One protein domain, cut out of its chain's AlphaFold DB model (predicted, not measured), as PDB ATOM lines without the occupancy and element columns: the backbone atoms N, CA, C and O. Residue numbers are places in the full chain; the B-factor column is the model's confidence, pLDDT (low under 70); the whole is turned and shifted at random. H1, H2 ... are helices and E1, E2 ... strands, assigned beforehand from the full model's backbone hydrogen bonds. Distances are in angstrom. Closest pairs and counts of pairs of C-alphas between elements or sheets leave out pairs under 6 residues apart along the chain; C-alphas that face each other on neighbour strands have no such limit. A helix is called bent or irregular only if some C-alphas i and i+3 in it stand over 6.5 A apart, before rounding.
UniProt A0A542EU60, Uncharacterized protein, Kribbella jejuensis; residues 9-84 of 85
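What this domain is: This is residues 9 to 84 of the 85 residues of an uncharacterized protein of Kribbella jejuensis (UniProt A0A542EU60). A long helix, H1, lies lengthwise along one face of a twisted sheet of three long antiparallel strands, and a shorter helix, H2, sits over the same face but beside the strands, past the edge strand E2. Residues 62 to 74 have no named element and make a long loop that swings out from the end of E3 and returns to H2. The printed part has 76 residues, with three named strands and two named helices in the order E1, E2, H1, E3, H2; the sheet's order is E2, E1, E3, antiparallel, and the class is mixed, helices and strands. The whole is compact, with a radius of gyration of the C-alphas of 12.2 A, and its outline is elongated, 37 by 22 by 20 A.

Where its parts are: The inner strand of the sheet is E1, residues 9 to 16, which begins at C-alpha 9 at (194.656, 172.580, 243.481) and measures 22.9 A from first to last C-alpha. One edge strand is E2, residues 19 to 27, 24.2 A long, and it bends by 50 degrees at residue 22. The other edge strand is E3, residues 54 to 61, 23.5 A long, which ends at C-alpha 61 at (196.571, 176.017, 248.583). H1 is residues 34 to 50, 24.4 A long. H2 is residues 75 to 83, 10.4 A long, and ends at C-alpha 83 at (183.163, 164.985, 227.589). H2 is neither bent nor irregular, but only just: C-alphas 80 and 83 are 6.1 A apart.

How they stand to each other: The sheet is only just strongly twisted, its C-alphas lying up to 4.3 A off the best plane through them. E1 and E2 form a hairpin and are antiparallel, at 159 degrees between their directions; N 14 and O 22 are 2.8 A apart and N 26 and O 10 are 2.8 A apart, within hydrogen-bond range. E1 and E3 are antiparallel at 161 degrees, with N 11 and O 58 within hydrogen-bond range at 2.8 A and N 60 and O 9 at 2.9 A. H1 is on the sheet at a height of 9.4 A, over E1 and E3, and runs along the strands, at 3 degrees to E1 on the local plane. The closest C-alphas of H1 and E3 are those of Gly 45 and Gly 55, 6.2 A apart. E2, H1 and E3 form a split strand-helix-strand unit, two strands that run the same way with a helix between them in the chain and E1 between them in the sheet; its crossover is right-handed. H2 is on the same face at a height of 6.5 A and lies beside the strands, over none of them. The closest C-alphas of H2 and E2 are those of Trp 75 and Phe 24, 5.7 A apart. H1 and H2 are close but not clearly touching, the closest C-alphas being those of Ala 44 and Trp 75 at 7.6 A, and they run the same way at a shallow tilt of 10 degrees. With both helices on one face of the sheet, there are two layers. In H1 and H2 every O i to N i+4 pair is within hydrogen-bond range.

The domain as a whole: The two C-alphas farthest apart are those of Asp 17 and Asp 65, at 37.5 A. The printed part, residues 9 to 84 of a chain of 85, has no cut. The links E1 to E2 and H1 to E3 are tight, E2 to H1 is short, and E3 to H2 is long, with 13 residues. The mean pLDDT of the printed part is 87.9, and one residue, His 84, is under 70.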
ATOM      1  N   VAL A   9     195.581 173.407 244.267       93.19
ATOM      2  CA  VAL A   9     194.656 172.580 243.481       93.19
ATOM      3  C   VAL A   9     193.353 173.318 243.226       93.19
ATOM      4  O   VAL A   9     192.792 173.955 244.114       93.19
ATOM      5  N   GLY A  10     192.874 173.234 241.988       93.38
ATOM      6  CA  GLY A  10     191.557 173.710 241.587       93.38
ATOM      7  C   GLY A  10     190.595 172.537 241.457       93.38
ATOM      8  O   GLY A  10     190.873 171.603 240.707       93.38
ATOM      9  N   ILE A  11     189.462 172.581 242.148       92.75
ATOM     10  CA  ILE A  11     188.385 171.599 242.014       92.75
ATOM     11  C   ILE A  11     187.315 172.201 241.116       92.75
ATOM     12  O   ILE A  11     186.690 173.199 241.468       92.75
ATOM     13  N   GLY A  12     187.112 171.600 239.947       92.25
ATOM     14  CA  GLY A  12     186.026 171.954 239.045       92.25
ATOM     15  C   GLY A  12     184.792 171.116 239.348       92.25
ATOM     16  O   GLY A  12     184.814 169.903 239.158       92.25
ATOM     17  N   PHE A  13     183.712 171.757 239.780       90.69
ATOM     18  CA  PHE A  13     182.400 171.157 240.000       90.69
ATOM     19  C   PHE A  13     181.508 171.385 238.786       90.69
ATOM     20  O   PHE A  13     181.300 172.523 238.359       90.69
ATOM     21  N   VAL A  14     180.949 170.304 238.251       89.94
ATOM     22  CA  VAL A  14     180.069 170.320 237.084       89.94
ATOM     23  C   VAL A  14     178.644 170.050 237.532       89.94
ATOM     24  O   VAL A  14     178.334 168.979 238.062       89.94
ATOM     25  N   GLN A  15     177.775 171.028 237.304       86.69
ATOM     26  CA  GLN A  15     176.374 170.989 237.693       86.69
ATOM     27  C   GLN A  15     175.457 170.943 236.466       86.69
ATOM     28  O   GLN A  15     175.689 171.633 235.471       86.69
ATOM     29  N   VAL A  16     174.391 170.145 236.566       81.94
ATOM     30  CA  VAL A  16     173.290 170.063 235.591       81.94
ATOM     31  C   VAL A  16     171.992 170.231 236.363       81.94
ATOM     32  O   VAL A  16     171.771 169.507 237.331       81.94
ATOM     33  N   ASP A  17     171.167 171.201 235.967       83.19
ATOM     34  CA  ASP A  17     169.909 171.548 236.649       83.19
ATOM     35  C   ASP A  17     170.066 171.835 238.159       83.19
ATOM     36  O   ASP A  17     169.152 171.622 238.950       83.19
ATOM     37  N   GLY A  18     171.240 172.332 238.570       77.12
ATOM     38  CA  GLY A  18     171.564 172.635 239.970       77.12
ATOM     39  C   GLY A  18     172.075 171.445 240.789       77.12
ATOM     40  O   GLY A  18     172.515 171.639 241.920       77.12
ATOM     41  N   ASP A  19     172.096 170.238 240.219       83.44
ATOM     42  CA  ASP A  19     172.690 169.060 240.849       83.44
ATOM     43  C   ASP A  19     174.156 168.900 240.450       83.44
ATOM     44  O   ASP A  19     174.491 168.920 239.262       83.44
ATOM     45  N   LEU A  20     175.024 168.616 241.425       85.12
ATOM     46  CA  LEU A  20     176.392 168.178 241.158       85.12
ATOM     47  C   LEU A  20     176.375 166.820 240.441       85.12
ATOM     48  O   LEU A  20     175.927 165.820 241.002       85.12
ATOM     49  N   LYS A  21     176.875 166.775 239.202       85.25
ATOM     50  CA  LYS A  21     176.963 165.538 238.408       85.25
ATOM     51  C   LYS A  21     178.366 164.960 238.370       85.25
ATOM     52  O   LYS A  21     178.515 163.742 238.325       85.25
ATOM     53  N   ALA A  22     179.382 165.814 238.382       88.06
ATOM     54  CA  ALA A  22     180.768 165.381 238.363       88.06
ATOM     55  C   ALA A  22     181.689 166.441 238.964       88.06
ATOM     56  O   ALA A  22     181.335 167.617 239.040       88.06
ATOM     57  N   ALA A  23     182.886 166.014 239.352       92.00
ATOM     58  CA  ALA A  23     183.965 166.907 239.731       92.00
ATOM     59  C   ALA A  23     185.294 166.404 239.158       92.00
ATOM     60  O   ALA A  23     185.452 165.211 238.886       92.00
ATOM     61  N   PHE A  24     186.236 167.319 238.973       92.94
ATOM     62  CA  PHE A  24     187.597 167.018 238.548       92.94
ATOM     63  C   PHE A  24     188.593 167.922 239.265       92.94
ATOM     64  O   PHE A  24     188.230 168.980 239.779       92.94
ATOM     65  N   VAL A  25     189.858 167.515 239.267       94.75
ATOM     66  CA  VAL A  25     190.951 168.270 239.884       94.75
ATOM     67  C   VAL A  25     191.947 168.759 238.838       94.75
ATOM     68  O   VAL A  25     192.312 168.057 237.893       94.75
ATOM     69  N   VAL A  26     192.426 169.979 239.043       93.75
ATOM     70  CA  VAL A  26     193.596 170.554 238.388       93.75
ATOM     71  C   VAL A  26     194.655 170.764 239.463       93.75
ATOM     72  O   VAL A  26     194.559 171.697 240.251       93.75
ATOM     73  N   ASP A  27     195.652 169.880 239.514       92.94
ATOM     74  CA  ASP A  27     196.829 170.052 240.375       92.94
ATOM     75  C   ASP A  27     197.831 170.970 239.674       92.94
ATOM     76  O   ASP A  27     198.433 170.582 238.667       92.94
ATOM     77  N   ALA A  28     197.980 172.192 240.186       92.19
ATOM     78  CA  ALA A  28     198.798 173.221 239.563       92.19
ATOM     79  C   ALA A  28     200.287 172.847 239.531       92.19
ATOM     80  O   ALA A  28     200.995 173.239 238.599       92.19
ATOM     81  N   ARG A  29     200.744 171.989 240.456       90.94
ATOM     82  CA  ARG A  29     202.131 171.492 240.536       90.94
ATOM     83  C   ARG A  29     202.528 170.635 239.339       90.94
ATOM     84  O   ARG A  29     203.711 170.439 239.077       90.94
ATOM     85  N   ARG A  30     201.546 170.108 238.598       90.12
ATOM     86  CA  ARG A  30     201.780 169.307 237.384       90.12
ATOM     87  C   ARG A  30     202.109 170.162 236.158       90.12
ATOM     88  O   ARG A  30     202.469 169.600 235.124       90.12
ATOM     89  N   TYR A  31     201.983 171.484 236.260       90.19
ATOM     90  CA  TYR A  31     202.256 172.429 235.181       90.19
ATOM     91  C   TYR A  31     203.568 173.178 235.410       90.19
ATOM     92  O   TYR A  31     204.122 173.181 236.505       90.19
ATOM     93  N   ALA A  32     204.074 173.801 234.344       90.00
ATOM     94  CA  ALA A  32     205.352 174.508 234.375       90.00
ATOM     95  C   ALA A  32     205.345 175.717 235.328       90.00
ATOM     96  O   ALA A  32     206.364 176.000 235.951       90.00
ATOM     97  N   ASP A  33     204.209 176.412 235.424       90.00
ATOM     98  CA  ASP A  33     203.994 177.590 236.263       90.00
ATOM     99  C   ASP A  33     202.488 177.817 236.532       90.00
ATOM    100  O   ASP A  33     201.622 177.115 235.994       90.00
ATOM    101  N   ASP A  34     202.171 178.805 237.381       89.81
ATOM    102  CA  ASP A  34     200.792 179.190 237.725       89.81
ATOM    103  C   ASP A  34     199.993 179.640 236.491       89.81
ATOM    104  O   ASP A  34     198.812 179.315 236.352       89.81
ATOM    105  N   ALA A  35     200.637 180.333 235.548       91.56
ATOM    106  CA  ALA A  35     199.973 180.810 234.343       91.56
ATOM    107  C   ALA A  35     199.487 179.637 233.477       91.56
ATOM    108  O   ALA A  35     198.342 179.645 233.019       91.56
ATOM    109  N   ALA A  36     200.308 178.601 233.308       91.19
ATOM    110  CA  ALA A  36     199.945 177.380 232.603       91.19
ATOM    111  C   ALA A  36     198.778 176.647 233.290       91.19
ATOM    112  O   ALA A  36     197.834 176.238 232.614       91.19
ATOM    113  N   ALA A  37     198.784 176.541 234.624       91.81
ATOM    114  CA  ALA A  37     197.679 175.934 235.370       91.81
ATOM    115  C   ALA A  37     196.364 176.729 235.217       91.81
ATOM    116  O   ALA A  37     195.290 176.151 235.027       91.81
ATOM    117  N   ARG A  38     196.434 178.067 235.218       92.12
ATOM    118  CA  ARG A  38     195.268 178.941 234.993       92.12
ATOM    119  C   ARG A  38     194.705 178.850 233.580       92.12
ATOM    120  O   ARG A  38     193.487 178.940 233.420       92.12
ATOM    121  N   VAL A  39     195.553 178.654 232.566       94.06
ATOM    122  CA  VAL A  39     195.088 178.397 231.194       94.06
ATOM    123  C   VAL A  39     194.203 177.154 231.171       94.06
ATOM    124  O   VAL A  39     193.102 177.222 230.633       94.06
ATOM    125  N   VAL A  40     194.600 176.071 231.847       93.00
ATOM    126  CA  VAL A  40     193.788 174.844 231.910       93.00
ATOM    127  C   VAL A  40     192.437 175.072 232.591       93.00
ATOM    128  O   VAL A  40     191.418 174.599 232.091       93.00
ATOM    129  N   ILE A  41     192.388 175.832 233.688       92.31
ATOM    130  CA  ILE A  41     191.116 176.202 234.337       92.31
ATOM    131  C   ILE A  41     190.223 177.002 233.378       92.31
ATOM    132  O   ILE A  41     189.018 176.757 233.293       92.31
ATOM    133  N   SER A  42     190.808 177.945 232.633       92.62
ATOM    134  CA  SER A  42     190.079 178.754 231.654       92.62
ATOM    135  C   SER A  42     189.516 177.902 230.513       92.62
ATOM    136  O   SER A  42     188.337 178.027 230.183       92.62
ATOM    137  N   GLU A  43     190.323 176.992 229.963       92.31
ATOM    138  CA  GLU A  43     189.908 176.036 228.931       92.31
ATOM    139  C   GLU A  43     188.802 175.104 229.432       92.31
ATOM    140  O   GLU A  43     187.812 174.883 228.731       92.31
ATOM    141  N   ALA A  44     188.923 174.603 230.664       91.00
ATOM    142  CA  ALA A  44     187.897 173.777 231.283       91.00
ATOM    143  C   ALA A  44     186.576 174.541 231.430       91.00
ATOM    144  O   ALA A  44     185.526 174.049 231.020       91.00
ATOM    145  N   GLY A  45     186.624 175.774 231.940       91.00
ATOM    146  CA  GLY A  45     185.448 176.633 232.058       91.00
ATOM    147  C   GLY A  45     184.800 176.965 230.710       91.00
ATOM    148  O   GLY A  45     183.571 176.978 230.609       91.00
ATOM    149  N   ALA A  46     185.600 177.198 229.665       91.44
ATOM    150  CA  ALA A  46     185.101 177.435 228.312       91.44
ATOM    151  C   ALA A  46     184.376 176.201 227.753       91.44
ATOM    152  O   ALA A  46     183.238 176.318 227.304       91.44
ATOM    153  N   LEU A  47     184.981 175.016 227.870       90.25
ATOM    154  CA  LEU A  47     184.392 173.761 227.393       90.25
ATOM    155  C   LEU A  47     183.108 173.378 228.138       90.25
ATOM    156  O   LEU A  47     182.168 172.874 227.524       90.25
ATOM    157  N   LEU A  48     183.038 173.620 229.451       89.44
ATOM    158  CA  LEU A  48     181.803 173.420 230.215       89.44
ATOM    159  C   LEU A  48     180.699 174.364 229.724       89.44
ATOM    160  O   LEU A  48     179.577 173.923 229.480       89.44
ATOM    161  N   ARG A  49     181.032 175.640 229.497       89.12
ATOM    162  CA  ARG A  49     180.085 176.637 228.984       89.12
ATOM    163  C   ARG A  49     179.582 176.302 227.581       89.12
ATOM    164  O   ARG A  49     178.393 176.455 227.329       89.12
ATOM    165  N   GLU A  50     180.453 175.841 226.685       89.94
ATOM    166  CA  GLU A  50     180.075 175.399 225.333       89.94
ATOM    167  C   GLU A  50     179.053 174.255 225.346       89.94
ATOM    168  O   GLU A  50     178.293 174.096 224.396       89.94
ATOM    169  N   ARG A  51     179.015 173.477 226.431       85.56
ATOM    170  CA  ARG A  51     178.072 172.372 226.641       85.56
ATOM    171  C   ARG A  51     176.888 172.734 227.529       85.56
ATOM    172  O   ARG A  51     176.183 171.836 227.974       85.56
ATOM    173  N   GLU A  52     176.705 174.022 227.814       87.00
ATOM    174  CA  GLU A  52     175.640 174.528 228.688       87.00
ATOM    175  C   GLU A  52     175.693 173.939 230.113       87.00
ATOM    176  O   GLU A  52     174.693 173.900 230.826       87.00
ATOM    177  N   LEU A  53     176.879 173.505 230.553       85.94
ATOM    178  CA  LEU A  53     177.118 172.996 231.900       85.94
ATOM    179  C   LEU A  53     177.546 174.140 232.819       85.94
ATOM    180  O   LEU A  53     178.432 174.935 232.489       85.94
ATOM    181  N   ALA A  54     176.957 174.198 234.012       78.75
ATOM    182  CA  ALA A  54     177.403 175.125 235.040       78.75
ATOM    183  C   ALA A  54     178.698 174.592 235.673       78.75
ATOM    184  O   ALA A  54     178.719 173.505 236.248       78.75
ATOM    185  N   GLY A  55     179.784 175.357 235.542       81.56
ATOM    186  CA  GLY A  55     181.075 175.071 236.166       81.56
ATOM    187  C   GLY A  55     181.335 176.013 237.337       81.56
ATOM    188  O   GLY A  55     181.339 177.230 237.147       81.56
ATOM    189  N   GLN A  56     181.574 175.466 238.526       87.12
ATOM    190  CA  GLN A  56     182.112 176.206 239.670       87.12
ATOM    191  C   GLN A  56     183.526 175.717 239.964       87.12
ATOM    192  O   GLN A  56     183.802 174.530 239.832       87.12
ATOM    193  N   PHE A  57     184.416 176.630 240.345       90.56
ATOM    194  CA  PHE A  57     185.792 176.296 240.690       90.56
ATOM    195  C   PHE A  57     186.085 176.739 242.117       90.56
ATOM    196  O   PHE A  57     185.891 177.909 242.450       90.56
ATOM    197  N   GLU A  58     186.567 175.807 242.929       92.50
ATOM    198  CA  GLU A  58     187.155 176.089 244.236       92.50
ATOM    199  C   GLU A  58     188.667 175.897 244.158       92.50
ATOM    200  O   GLU A  58     189.147 175.029 243.431       92.50
ATOM    201  N   PHE A  59     189.417 176.724 244.881       92.12
ATOM    202  CA  PHE A  59     190.875 176.691 244.887       92.12
ATOM    203  C   PHE A  59     191.366 176.487 246.313       92.12
ATOM    204  O   PHE A  59     190.892 177.154 247.234       92.12
ATOM    205  N   HIS A  60     192.320 175.578 246.471       90.75
ATOM    206  CA  HIS A  60     192.946 175.267 247.747       90.75
ATOM    207  C   HIS A  60     194.456 175.326 247.588       90.75
ATOM    208  O   HIS A  60     195.000 174.697 246.681       90.75
ATOM    209  N   ASP A  61     195.118 176.055 248.478       91.31
ATOM    210  CA  ASP A  61     196.571 176.017 248.583       91.31
ATOM    211  C   ASP A  61     197.006 174.638 249.102       91.31
ATOM    212  O   ASP A  61     196.291 174.008 249.886       91.31
ATOM    213  N   LEU A  62     198.161 174.161 248.643       87.88
ATOM    214  CA  LEU A  62     198.760 172.895 249.062       87.88
ATOM    215  C   LEU A  62     200.244 173.071 249.315       87.88
ATOM    216  O   LEU A  62     200.922 173.767 248.564       87.88
ATOM    217  N   ASP A  63     200.786 172.335 250.277       87.00
ATOM    218  CA  ASP A  63     202.237 172.243 250.395       87.00
ATOM    219  C   ASP A  63     202.843 171.380 249.268       87.00
ATOM    220  O   ASP A  63     202.203 170.500 248.679       87.00
ATOM    221  N   ALA A  64     204.124 171.610 248.961       83.44
ATOM    222  CA  ALA A  64     204.826 170.928 247.867       83.44
ATOM    223  C   ALA A  64     204.773 169.394 247.979       83.44
ATOM    224  O   ALA A  64     204.562 168.713 246.975       83.44
ATOM    225  N   ASP A  65     204.902 168.874 249.201       83.88
ATOM    226  CA  ASP A  65     204.928 167.439 249.500       83.88
ATOM    227  C   ASP A  65     203.564 166.892 249.961       83.88
ATOM    228  O   ASP A  65     203.435 165.699 250.249       83.88
ATOM    229  N   GLU A  66     202.534 167.739 250.043       85.88
ATOM    230  CA  GLU A  66     201.210 167.317 250.491       85.88
ATOM    231  C   GLU A  66     200.501 166.509 249.392       85.88
ATOM    232  O   GLU A  66     200.422 166.944 248.235       85.88
ATOM    233  N   PRO A  67     199.972 165.311 249.693       83.44
ATOM    234  CA  PRO A  67     199.168 164.584 248.723       83.44
ATOM    235  C   PRO A  67     197.889 165.369 248.416       83.44
ATOM    236  O   PRO A  67     197.280 165.947 249.309       83.44
ATOM    237  N   VAL A  68     197.438 165.347 247.158       83.31
ATOM    238  CA  VAL A  68     196.131 165.924 246.810       83.31
ATOM    239  C   VAL A  68     195.049 165.171 247.600       83.31
ATOM    240  O   VAL A  68     194.925 163.959 247.416       83.31
ATOM    241  N   PRO A  69     194.250 165.840 248.453       77.56
ATOM    242  CA  PRO A  69     193.346 165.155 249.380       77.56
ATOM    243  C   PRO A  69     192.044 164.662 248.722       77.56
ATOM    244  O   PRO A  69     191.131 164.211 249.412       77.56
ATOM    245  N   TYR A  70     191.939 164.741 247.394       80.00
ATOM    246  CA  TYR A  70     190.726 164.449 246.636       80.00
ATOM    247  C   TYR A  70     190.931 163.231 245.730       80.00
ATOM    248  O   TYR A  70     191.754 163.262 244.816       80.00
ATOM    249  N   GLU A  71     190.127 162.183 245.925       85.06
ATOM    250  CA  GLU A  71     190.037 161.038 245.005       85.06
ATOM    251  C   GLU A  71     189.158 161.388 243.789       85.06
ATOM    252  O   GLU A  71     188.084 160.825 243.576       85.06
ATOM    253  N   LEU A  72     189.591 162.378 243.008       87.88
ATOM    254  CA  LEU A  72     188.889 162.874 241.825       87.88
ATOM    255  C   LEU A  72     189.745 162.680 240.568       87.88
ATOM    256  O   LEU A  72     190.974 162.762 240.648       87.88
ATOM    257  N   PRO A  73     189.123 162.464 239.393       90.88
ATOM    258  CA  PRO A  73     189.865 162.425 238.143       90.88
ATOM    259  C   PRO A  73     190.527 163.780 237.885       90.88
ATOM    260  O   PRO A  73     189.975 164.835 238.214       90.88
ATOM    261  N   ASN A  74     191.692 163.768 237.244       91.75
ATOM    262  CA  ASN A  74     192.261 165.010 236.738       91.75
ATOM    263  C   ASN A  74     191.475 165.522 235.514       91.75
ATOM    264  O   ASN A  74     190.683 164.792 234.912       91.75
ATOM    265  N   TRP A  75     191.687 166.783 235.133       90.06
ATOM    266  CA  TRP A  75     190.986 167.390 233.995       90.06
ATOM    267  C   TRP A  75     191.098 166.584 232.688       90.06
ATOM    268  O   TRP A  75     190.093 166.399 232.001       90.06
ATOM    269  N   ASP A  76     192.277 166.057 232.346       88.88
ATOM    270  CA  ASP A  76     192.458 165.260 231.126       88.88
ATOM    271  C   ASP A  76     191.667 163.946 231.159       88.88
ATOM    272  O   ASP A  76     191.080 163.543 230.149       88.88
ATOM    273  N   GLU A  77     191.640 163.271 232.309       89.69
ATOM    274  CA  GLU A  77     190.833 162.066 232.529       89.69
ATOM    275  C   GLU A  77     189.345 162.386 232.406       89.69
ATOM    276  O   GLU A  77     188.635 161.736 231.633       89.69
ATOM    277  N   TYR A  78     188.884 163.431 233.092       87.88
ATOM    278  CA  TYR A  78     187.502 163.891 233.010       87.88
ATOM    279  C   TYR A  78     187.104 164.221 231.566       87.88
ATOM    280  O   TYR A  78     186.086 163.734 231.068       87.88
ATOM    281  N   ARG A  79     187.939 164.980 230.845       85.81
ATOM    282  CA  ARG A  79     187.684 165.352 229.450       85.81
ATOM    283  C   ARG A  79     187.537 164.119 228.561       85.81
ATOM    284  O   ARG A  79     186.609 164.055 227.758       85.81
ATOM    285  N   LYS A  80     188.426 163.133 228.700       86.75
ATOM    286  CA  LYS A  80     188.397 161.903 227.893       86.75
ATOM    287  C   LYS A  80     187.193 161.017 228.200       86.75
ATOM    288  O   LYS A  80     186.610 160.475 227.270       86.75
ATOM    289  N   HIS A  81     186.841 160.858 229.472       80.44
ATOM    290  CA  HIS A  81     185.819 159.898 229.889       80.44
ATOM    291  C   HIS A  81     184.398 160.461 229.889       80.44
ATOM    292  O   HIS A  81     183.462 159.712 229.632       80.44
ATOM    293  N   VAL A  82     184.232 161.752 230.182       77.12
ATOM    294  CA  VAL A  82     182.911 162.369 230.382       77.12
ATOM    295  C   VAL A  82     182.527 163.275 229.222       77.12
ATOM    296  O   VAL A  82     181.375 163.277 228.805       77.12
ATOM    297  N   LEU A  83     183.473 164.047 228.673       72.19
ATOM    298  CA  LEU A  83     183.163 164.985 227.589       72.19
ATOM    299  C   LEU A  83     183.298 164.354 226.193       72.19
ATOM    300  O   LEU A  83     182.575 164.742 225.280       72.19
ATOM    301  N   HIS A  84     184.192 163.393 225.983       67.19
ATOM    302  CA  HIS A  84     184.319 162.705 224.686       67.19
ATOM    303  C   HIS A  84     183.466 161.430 224.551       67.19
ATOM    304  O   HIS A  84     183.521 160.800 223.493       67.19
TER     305      HIS A  84